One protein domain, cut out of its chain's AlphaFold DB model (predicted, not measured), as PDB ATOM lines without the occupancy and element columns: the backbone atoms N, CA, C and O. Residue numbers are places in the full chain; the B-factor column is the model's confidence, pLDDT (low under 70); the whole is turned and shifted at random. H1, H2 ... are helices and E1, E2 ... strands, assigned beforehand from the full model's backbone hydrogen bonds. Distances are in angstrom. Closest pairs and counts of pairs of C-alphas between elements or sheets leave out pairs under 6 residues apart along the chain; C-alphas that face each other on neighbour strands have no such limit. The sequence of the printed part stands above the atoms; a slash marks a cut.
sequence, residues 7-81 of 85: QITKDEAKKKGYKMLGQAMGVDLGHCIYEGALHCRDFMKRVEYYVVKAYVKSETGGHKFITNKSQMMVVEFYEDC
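Overview. This is residues 7 to 81 of the 85 residues of an uncharacterized protein of Candidatus Pacearchaeota archaeon CG10_big_fil_rev_8_21_14_0_10_32_42 (UniProt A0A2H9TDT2). A twisted antiparallel sheet, E1 E3 E2, has H2 across one face, making two layers, and H1 near one end; residues 60 to 66 stick out. The 75 printed residues include, in order, H1 E1 H2 H3 E2 E3, class mixed. The whole is only just loose, close to compact, radius of gyration of the C-alphas 13.8 A, spanning 43 by 27 by 14 A.

Along the chain. E1 is residues 19 to 26, E2 49 to 56 and E3 72 to 79, 23.4 A long, ending at C-alpha (167.474, 178.999, 161.684). H1 is 10 to 16, from C-alpha (154.610, 181.034, 164.067); H2 29 to 39, 15.7 A; H3 43 to 46.

Arrangement. N 21 of E1 and O 77 of E3 are within hydrogen-bond range, 2.8 A. H2's height over the sheet is 7.1 A; H3 only grazes it. E1, H2 H3, E2 form a split strand-helix-strand unit, E3 between, crossover right-handed. H1 and H2 have every O i to N i+4 pair within range.

Size, cuts and confidence. Hairpin E2 and E3 has a long link; pLDDT is under 70 at residues 56 to 71.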
ATOM      1  N   GLN A   7     161.342 188.741 159.569       94.69
ATOM      2  CA  GLN A   7     160.191 188.418 160.402       94.69
ATOM      3  C   GLN A   7     159.346 187.347 159.715       94.69
ATOM      4  O   GLN A   7     159.066 187.460 158.522       94.69
ATOM      5  N   ILE A   8     158.924 186.346 160.478       94.69
ATOM      6  CA  ILE A   8     157.978 185.312 160.054       94.69
ATOM      7  C   ILE A   8     156.860 185.179 161.091       94.69
ATOM      8  O   ILE A   8     156.925 185.724 162.198       94.69
ATOM      9  N   THR A   9     155.824 184.439 160.734       94.12
ATOM     10  CA  THR A   9     154.769 183.991 161.642       94.12
ATOM     11  C   THR A   9     155.127 182.650 162.285       94.12
ATOM     12  O   THR A   9     155.946 181.875 161.785       94.12
ATOM     13  N   LYS A  10     154.455 182.331 163.396       91.62
ATOM     14  CA  LYS A  10     154.610 181.034 164.067       91.62
ATOM     15  C   LYS A  10     154.189 179.859 163.176       91.62
ATOM     16  O   LYS A  10     154.769 178.779 163.274       91.62
ATOM     17  N   ASP A  11     153.199 180.056 162.310       93.62
ATOM     18  CA  ASP A  11     152.722 179.011 161.404       93.62
ATOM     19  C   ASP A  11     153.686 178.777 160.241       93.62
ATOM     20  O   ASP A  11     153.901 177.627 159.860       93.62
ATOM     21  N   GLU A  12     154.351 179.821 159.736       92.62
ATOM     22  CA  GLU A  12     155.446 179.665 158.771       92.62
ATOM     23  C   GLU A  12     156.611 178.876 159.367       92.62
ATOM     24  O   GLU A  12     157.078 177.927 158.733       92.62
ATOM     25  N   ALA A  13     157.025 179.203 160.599       90.06
ATOM     26  CA  ALA A  13     158.089 178.480 161.295       90.06
ATOM     27  C   ALA A  13     157.771 176.981 161.425       90.06
ATOM     28  O   ALA A  13     158.614 176.135 161.122       90.06
ATOM     29  N   LYS A  14     156.527 176.647 161.800       89.00
ATOM     30  CA  LYS A  14     156.050 175.257 161.886       89.00
ATOM     31  C   LYS A  14     155.988 174.574 160.522       89.00
ATOM     32  O   LYS A  14     156.474 173.458 160.383       89.00
ATOM     33  N   LYS A  15     155.396 175.227 159.516       91.81
ATOM     34  CA  LYS A  15     155.188 174.659 158.173       91.81
ATOM     35  C   LYS A  15     156.507 174.368 157.459       91.81
ATOM     36  O   LYS A  15     156.588 173.402 156.707       91.81
ATOM     37  N   LYS A  16     157.516 175.218 157.660       88.81
ATOM     38  CA  LYS A  16     158.849 175.076 157.056       88.81
ATOM     39  C   LYS A  16     159.813 174.230 157.889       88.81
ATOM     40  O   LYS A  16     160.864 173.866 157.376       88.81
ATOM     41  N   GLY A  17     159.464 173.905 159.135       86.62
ATOM     42  CA  GLY A  17     160.326 173.128 160.024       86.62
ATOM     43  C   GLY A  17     161.589 173.881 160.449       86.62
ATOM     44  O   GLY A  17     162.637 173.262 160.627       86.62
ATOM     45  N   TYR A  18     161.514 175.208 160.594       93.06
ATOM     46  CA  TYR A  18     162.647 175.991 161.089       93.06
ATOM     47  C   TYR A  18     162.970 175.618 162.534       93.06
ATOM     48  O   TYR A  18     162.073 175.400 163.357       93.06
ATOM     49  N   LYS A  19     164.258 175.586 162.871       92.56
ATOM     50  CA  LYS A  19     164.701 175.232 164.220       92.56
ATOM     51  C   LYS A  19     164.784 176.468 165.096       92.56
ATOM     52  O   LYS A  19     165.447 177.442 164.757       92.56
ATOM     53  N   MET A  20     164.105 176.420 166.240       91.69
ATOM     54  CA  MET A  20     164.132 177.492 167.231       91.69
ATOM     55  C   MET A  20     165.493 177.511 167.933       91.69
ATOM     56  O   MET A  20     165.900 176.525 168.546       91.69
ATOM     57  N   LEU A  21     166.187 178.640 167.846       90.94
ATOM     58  CA  LEU A  21     167.474 178.876 168.495       90.94
ATOM     59  C   LEU A  21     167.316 179.340 169.942       90.94
ATOM     60  O   LEU A  21     168.170 179.050 170.774       90.94
ATOM     61  N   GLY A  22     166.237 180.066 170.239       91.06
ATOM     62  CA  GLY A  22     165.964 180.583 171.575       91.06
ATOM     63  C   GLY A  22     164.900 181.674 171.580       91.06
ATOM     64  O   GLY A  22     164.392 182.078 170.532       91.06
ATOM     65  N   GLN A  23     164.579 182.150 172.780       91.62
ATOM     66  CA  GLN A  23     163.645 183.245 173.027       91.62
ATOM     67  C   GLN A  23     164.342 184.299 173.895       91.62
ATOM     68  O   GLN A  23     164.969 183.933 174.886       91.62
ATOM     69  N   ALA A  24     164.218 185.578 173.541       89.75
ATOM     70  CA  ALA A  24     164.763 186.697 174.316       89.75
ATOM     71  C   ALA A  24     163.680 187.736 174.632       89.75
ATOM     72  O   ALA A  24     162.646 187.796 173.948       89.75
ATOM     73  N   MET A  25     163.919 188.544 175.663       88.44
ATOM     74  CA  MET A  25     163.015 189.604 176.104       88.44
ATOM     75  C   MET A  25     163.737 190.947 176.022       88.44
ATOM     76  O   MET A  25     164.866 191.075 176.461       88.44
ATOM     77  N   GLY A  26     163.110 191.974 175.468       86.25
ATOM     78  CA  GLY A  26     163.800 193.249 175.294       86.25
ATOM     79  C   GLY A  26     162.877 194.365 174.871       86.25
ATOM     80  O   GLY A  26     161.711 194.142 174.585       86.25
ATOM     81  N   VAL A  27     163.388 195.585 174.823       85.25
ATOM     82  CA  VAL A  27     162.591 196.767 174.446       85.25
ATOM     83  C   VAL A  27     162.587 197.038 172.938       85.25
ATOM     84  O   VAL A  27     161.714 197.740 172.437       85.25
ATOM     85  N   ASP A  28     163.541 196.460 172.206       86.38
ATOM     86  CA  ASP A  28     163.636 196.496 170.747       86.38
ATOM     87  C   ASP A  28     164.267 195.191 170.209       86.38
ATOM     88  O   ASP A  28     164.744 194.343 170.966       86.38
ATOM     89  N   LEU A  29     164.250 195.000 168.884       87.12
ATOM     90  CA  LEU A  29     164.809 193.798 168.256       87.12
ATOM     91  C   LEU A  29     166.330 193.689 168.463       87.12
ATOM     92  O   LEU A  29     166.846 192.584 168.596       87.12
ATOM     93  N   GLY A  30     167.048 194.814 168.493       89.25
ATOM     94  CA  GLY A  30     168.495 194.846 168.708       89.25
ATOM     95  C   GLY A  30     168.882 194.351 170.100       89.25
ATOM     96  O   GLY A  30     169.806 193.547 170.217       89.25
ATOM     97  N   HIS A  31     168.133 194.757 171.127       88.81
ATOM     98  CA  HIS A  31     168.264 194.257 172.496       88.81
ATOM     99  C   HIS A  31     168.053 192.741 172.545       88.81
ATOM    100  O   HIS A  31     168.911 192.018 173.046       88.81
ATOM    101  N   CYS A  32     166.969 192.241 171.940       89.88
ATOM    102  CA  CYS A  32     166.686 190.802 171.894       89.88
ATOM    103  C   CYS A  32     167.780 190.006 171.158       89.88
ATOM    104  O   CYS A  32     168.126 188.901 171.573       89.88
ATOM    105  N   ILE A  33     168.333 190.551 170.066       89.88
ATOM    106  CA  ILE A  33     169.449 189.935 169.330       89.88
ATOM    107  C   ILE A  33     170.699 189.868 170.210       89.88
ATOM    108  O   ILE A  33     171.371 188.839 170.233       89.88
ATOM    109  N   TYR A  34     171.021 190.957 170.911       88.44
ATOM    110  CA  TYR A  34     172.183 191.017 171.793       88.44
ATOM    111  C   TYR A  34     172.071 189.999 172.930       88.44
ATOM    112  O   TYR A  34     173.006 189.229 173.147       88.44
ATOM    113  N   GLU A  35     170.915 189.923 173.592       86.56
ATOM    114  CA  GLU A  35     170.665 188.904 174.616       86.56
ATOM    115  C   GLU A  35     170.777 187.482 174.052       86.56
ATOM    116  O   GLU A  35     171.480 186.647 174.620       86.56
ATOM    117  N   GLY A  36     170.165 187.205 172.896       84.88
ATOM    118  CA  GLY A  36     170.302 185.909 172.226       84.88
ATOM    119  C   GLY A  36     171.762 185.545 171.918       84.88
ATOM    120  O   GLY A  36     172.171 184.396 172.104       84.88
ATOM    121  N   ALA A  37     172.573 186.529 171.515       86.69
ATOM    122  CA  ALA A  37     173.996 186.350 171.238       86.69
ATOM    123  C   ALA A  37     174.842 186.087 172.492       86.69
ATOM    124  O   ALA A  37     175.823 185.348 172.405       86.69
ATOM    125  N   LEU A  38     174.464 186.624 173.657       86.12
ATOM    126  CA  LEU A  38     175.142 186.324 174.925       86.12
ATOM    127  C   LEU A  38     174.992 184.852 175.337       86.12
ATOM    128  O   LEU A  38     175.899 184.291 175.950       86.12
ATOM    129  N   HIS A  39     173.871 184.217 174.988       80.31
ATOM    130  CA  HIS A  39     173.551 182.849 175.411       80.31
ATOM    131  C   HIS A  39     173.860 181.771 174.358       80.31
ATOM    132  O   HIS A  39     173.748 180.581 174.650       80.31
ATOM    133  N   CYS A  40     174.277 182.149 173.143       80.50
ATOM    134  CA  CYS A  40     174.586 181.207 172.068       80.50
ATOM    135  C   CYS A  40     175.812 181.658 171.252       80.50
ATOM    136  O   CYS A  40     175.773 182.643 170.515       80.50
ATOM    137  N   ARG A  41     176.906 180.882 171.354       79.50
ATOM    138  CA  ARG A  41     178.249 181.186 170.811       79.50
ATOM    139  C   ARG A  41     178.276 181.525 169.312       79.50
ATOM    140  O   ARG A  41     179.124 182.302 168.886       79.50
ATOM    141  N   ASP A  42     177.344 180.983 168.531       85.31
ATOM    142  CA  ASP A  42     177.224 181.210 167.082       85.31
ATOM    143  C   ASP A  42     175.849 181.762 166.685       85.31
ATOM    144  O   ASP A  42     175.435 181.638 165.531       85.31
ATOM    145  N   PHE A  43     175.133 182.390 167.623       89.75
ATOM    146  CA  PHE A  43     173.788 182.921 167.399       89.75
ATOM    147  C   PHE A  43     173.709 183.756 166.124       89.75
ATOM    148  O   PHE A  43     172.952 183.424 165.223       89.75
ATOM    149  N   MET A  44     174.576 184.765 166.003       87.56
ATOM    150  CA  MET A  44     174.595 185.717 164.886       87.56
ATOM    151  C   MET A  44     174.908 185.087 163.524       87.56
ATOM    152  O   MET A  44     174.665 185.725 162.503       87.56
ATOM    153  N   LYS A  45     175.470 183.873 163.502       87.56
ATOM    154  CA  LYS A  45     175.748 183.126 162.267       87.56
ATOM    155  C   LYS A  45     174.580 182.234 161.851       87.56
ATOM    156  O   LYS A  45     174.486 181.896 160.682       87.56
ATOM    157  N   ARG A  46     173.745 181.829 162.810       88.19
ATOM    158  CA  ARG A  46     172.665 180.848 162.632       88.19
ATOM    159  C   ARG A  46     171.289 181.496 162.555       88.19
ATOM    160  O   ARG A  46     170.377 180.960 161.946       88.19
ATOM    161  N   VAL A  47     171.118 182.629 163.225       91.69
ATOM    162  CA  VAL A  47     169.833 183.314 163.301       91.69
ATOM    163  C   VAL A  47     169.505 183.986 161.973       91.69
ATOM    164  O   VAL A  47     170.208 184.885 161.514       91.69
ATOM    165  N   GLU A  48     168.402 183.552 161.375       92.94
ATOM    166  CA  GLU A  48     167.929 184.024 160.071       92.94
ATOM    167  C   GLU A  48     166.526 184.630 160.162       92.94
ATOM    168  O   GLU A  48     166.224 185.624 159.490       92.94
ATOM    169  N   TYR A  49     165.678 184.073 161.033       94.31
ATOM    170  CA  TYR A  49     164.280 184.474 161.167       94.31
ATOM    171  C   TYR A  49     163.896 184.773 162.612       94.31
ATOM    172  O   TYR A  49     164.524 184.286 163.555       94.31
ATOM    173  N   TYR A  50     162.830 185.555 162.786       94.81
ATOM    174  CA  TYR A  50     162.269 185.837 164.104       94.81
ATOM    175  C   TYR A  50     160.741 185.956 164.107       94.81
ATOM    176  O   TYR A  50     160.132 186.333 163.104       94.81
ATOM    177  N   VAL A  51     160.132 185.676 165.261       94.38
ATOM    178  CA  VAL A  51     158.694 185.846 165.537       94.38
ATOM    179  C   VAL A  51     158.533 186.729 166.775       94.38
ATOM    180  O   VAL A  51     159.128 186.452 167.813       94.38
ATOM    181  N   VAL A  52     157.700 187.770 166.699       92.19
ATOM    182  CA  VAL A  52     157.336 188.593 167.868       92.19
ATOM    183  C   VAL A  52     156.109 187.983 168.546       92.19
ATOM    184  O   VAL A  52     155.042 187.903 167.939       92.19
ATOM    185  N   LYS A  53     156.254 187.541 169.800       86.81
ATOM    186  CA  LYS A  53     155.199 186.862 170.572       86.81
ATOM    187  C   LYS A  53     154.242 187.816 171.279       86.81
ATOM    188  O   LYS A  53     153.042 187.563 171.294       86.81
ATOM    189  N   ALA A  54     154.765 188.858 171.917       75.31
ATOM    190  CA  ALA A  54     153.958 189.786 172.702       75.31
ATOM    191  C   ALA A  54     154.665 191.128 172.880       75.31
ATOM    192  O   ALA A  54     155.888 191.162 172.994       75.31
ATOM    193  N   TYR A  55     153.862 192.188 172.975       72.56
ATOM    194  CA  TYR A  55     154.252 193.486 173.514       72.56
ATOM    195  C   TYR A  55     153.646 193.599 174.917       72.56
ATOM    196  O   TYR A  55     152.463 193.898 175.078       72.56
ATOM    197  N   VAL A  56     154.431 193.293 175.943       62.84
ATOM    198  CA  VAL A  56     154.050 193.480 177.339       62.84
ATOM    199  C   VAL A  56     154.135 194.975 177.645       62.84
ATOM    200  O   VAL A  56     155.212 195.577 177.639       62.84
ATOM    201  N   LYS A  57     152.987 195.602 177.911       54.16
ATOM    202  CA  LYS A  57     152.972 196.915 178.560       54.16
ATOM    203  C   LYS A  57     153.433 196.702 180.000       54.16
ATOM    204  O   LYS A  57     152.744 196.054 180.778       54.16
ATOM    205  N   SER A  58     154.620 197.196 180.332       54.53
ATOM    206  CA  SER A  58     155.064 197.259 181.723       54.53
ATOM    207  C   SER A  58     154.220 198.313 182.445       54.53
ATOM    208  O   SER A  58     154.393 199.505 182.197       54.53
ATOM    209  N   GLU A  59     153.271 197.883 183.279       46.91
ATOM    210  CA  GLU A  59     152.477 198.770 184.151       46.91
ATOM    211  C   GLU A  59     152.776 198.570 185.646       46.91
ATOM    212  O   GLU A  59     152.135 199.180 186.500       46.91
ATOM    213  N   THR A  60     153.770 197.762 186.015       43.19
ATOM    214  CA  THR A  60     154.066 197.500 187.427       43.19
ATOM    215  C   THR A  60     155.061 198.505 188.002       43.19
ATOM    216  O   THR A  60     156.250 198.532 187.683       43.19
ATOM    217  N   GLY A  61     154.525 199.353 188.883       46.09
ATOM    218  CA  GLY A  61     155.258 200.314 189.692       46.09
ATOM    219  C   GLY A  61     156.336 199.671 190.570       46.09
ATOM    220  O   GLY A  61     156.163 198.586 191.114       46.09
ATOM    221  N   GLY A  62     157.457 200.381 190.709       41.09
ATOM    222  CA  GLY A  62     158.540 200.048 191.640       41.09
ATOM    223  C   GLY A  62     159.923 200.397 191.102       41.09
ATOM    224  O   GLY A  62     160.759 200.919 191.833       41.09
ATOM    225  N   HIS A  63     160.141 200.229 189.799       43.06
ATOM    226  CA  HIS A  63     161.418 200.556 189.170       43.06
ATOM    227  C   HIS A  63     161.230 201.644 188.117       43.06
ATOM    228  O   HIS A  63     161.022 201.380 186.936       43.06
ATOM    229  N   LYS A  64     161.324 202.903 188.568       42.78
ATOM    230  CA  LYS A  64     161.595 204.066 187.712       42.78
ATOM    231  C   LYS A  64     163.011 203.941 187.135       42.78
ATOM    232  O   LYS A  64     163.901 204.706 187.493       42.78
ATOM    233  N   PHE A  65     163.231 202.980 186.244       43.53
ATOM    234  CA  PHE A  65     164.245 203.172 185.220       43.53
ATOM    235  C   PHE A  65     163.628 204.093 184.177       43.53
ATOM    236  O   PHE A  65     162.496 203.913 183.729       43.53
ATOM    237  N   ILE A  66     164.347 205.168 183.899       44.22
ATOM    238  CA  ILE A  66     163.972 206.239 182.990       44.22
ATOM    239  C   ILE A  66     163.892 205.650 181.580       44.22
ATOM    240  O   ILE A  66     164.861 205.684 180.836       44.22
ATOM    241  N   THR A  67     162.748 205.093 181.200       41.06
ATOM    242  CA  THR A  67     162.467 204.759 179.803       41.06
ATOM    243  C   THR A  67     161.008 205.056 179.510       41.06
ATOM    244  O   THR A  67     160.101 204.311 179.877       41.06
ATOM    245  N   ASN A  68     160.791 206.186 178.841       42.94
ATOM    246  CA  ASN A  68     159.588 206.488 178.074       42.94
ATOM    247  C   ASN A  68     159.013 205.219 177.419       42.94
ATOM    248  O   ASN A  68     159.712 204.587 176.633       42.94
ATOM    249  N   LYS A  69     157.740 204.892 177.682       52.16
ATOM    250  CA  LYS A  69     156.843 204.133 176.780       52.16
ATOM    251  C   LYS A  69     157.406 202.855 176.117       52.16
ATOM    252  O   LYS A  69     156.946 202.485 175.039       52.16
ATOM    253  N   SER A  70     158.389 202.184 176.707       56.19
ATOM    254  CA  SER A  70     159.079 201.075 176.044       56.19
ATOM    255  C   SER A  70     158.286 199.792 176.280       56.19
ATOM    256  O   SER A  70     158.295 199.239 177.377       56.19
ATOM    257  N   GLN A  71     157.512 199.373 175.277       69.62
ATOM    258  CA  GLN A  71     156.792 198.101 175.317       69.62
ATOM    259  C   GLN A  71     157.820 196.968 175.322       69.62
ATOM    260  O   GLN A  71     158.641 196.872 174.414       69.62
ATOM    261  N   MET A  72     157.782 196.122 176.347       81.56
ATOM    262  CA  MET A  72     158.637 194.944 176.426       81.56
ATOM    263  C   MET A  72     158.195 193.938 175.363       81.56
ATOM    264  O   MET A  72     157.039 193.538 175.327       81.56
ATOM    265  N   MET A  73     159.101 193.514 174.500       86.31
ATOM    266  CA  MET A  73     158.883 192.509 173.474       86.31
ATOM    267  C   MET A  73     159.431 191.158 173.899       86.31
ATOM    268  O   MET A  73     160.488 191.057 174.516       86.31
ATOM    269  N   VAL A  74     158.733 190.107 173.485       89.75
ATOM    270  CA  VAL A  74     159.237 188.733 173.524       89.75
ATOM    271  C   VAL A  74     159.447 188.263 172.091       89.75
ATOM    272  O   VAL A  74     158.503 188.296 171.297       89.75
ATOM    273  N   VAL A  75     160.662 187.824 171.758       92.62
ATOM    274  CA  VAL A  75     161.039 187.421 170.394       92.62
ATOM    275  C   VAL A  75     161.584 185.995 170.393       92.62
ATOM    276  O   VAL A  75     162.467 185.673 171.184       92.62
ATOM    277  N   GLU A  76     161.065 185.145 169.508       94.12
ATOM    278  CA  GLU A  76     161.632 183.827 169.189       94.12
ATOM    279  C   GLU A  76     162.542 183.941 167.964       94.12
ATOM    280  O   GLU A  76     162.185 184.609 166.992       94.12
ATOM    281  N   PHE A  77     163.686 183.264 167.990       94.31
ATOM    282  CA  PHE A  77     164.682 183.266 166.919       94.31
ATOM    283  C   PHE A  77     164.816 181.885 166.286       94.31
ATOM    284  O   PHE A  77     164.790 180.879 166.998       94.31
ATOM    285  N   TYR A  78     164.999 181.834 164.966       94.06
ATOM    286  CA  TYR A  78     165.021 180.591 164.194       94.06
ATOM    287  C   TYR A  78     166.147 180.551 163.149       94.06
ATOM    288  O   TYR A  78     166.571 181.595 162.644       94.06
ATOM    289  N   GLU A  79     166.573 179.334 162.802       92.81
ATOM    290  CA  GLU A  79     167.474 178.999 161.684       92.81
ATOM    291  C   GLU A  79     166.766 178.110 160.643       92.81
ATOM    292  O   GLU A  79     165.859 177.340 160.998       92.81
ATOM    293  N   ASP A  80     167.191 178.178 159.375       89.88
ATOM    294  CA  ASP A  80     166.791 177.198 158.358       89.88
ATOM    295  C   ASP A  80     167.661 175.937 158.472       89.88
ATOM    296  O   ASP A  80     168.865 175.947 158.214       89.88
ATOM    297  N   CYS A  81     167.043 174.810 158.828       75.81
ATOM    298  CA  CYS A  81     167.730 173.519 158.904       75.81
ATOM    299  C   CYS A  81     168.271 173.045 157.544       75.81
ATOM    300  O   CYS A  81     169.148 172.185 157.514       75.81
TER     301      CYS A  81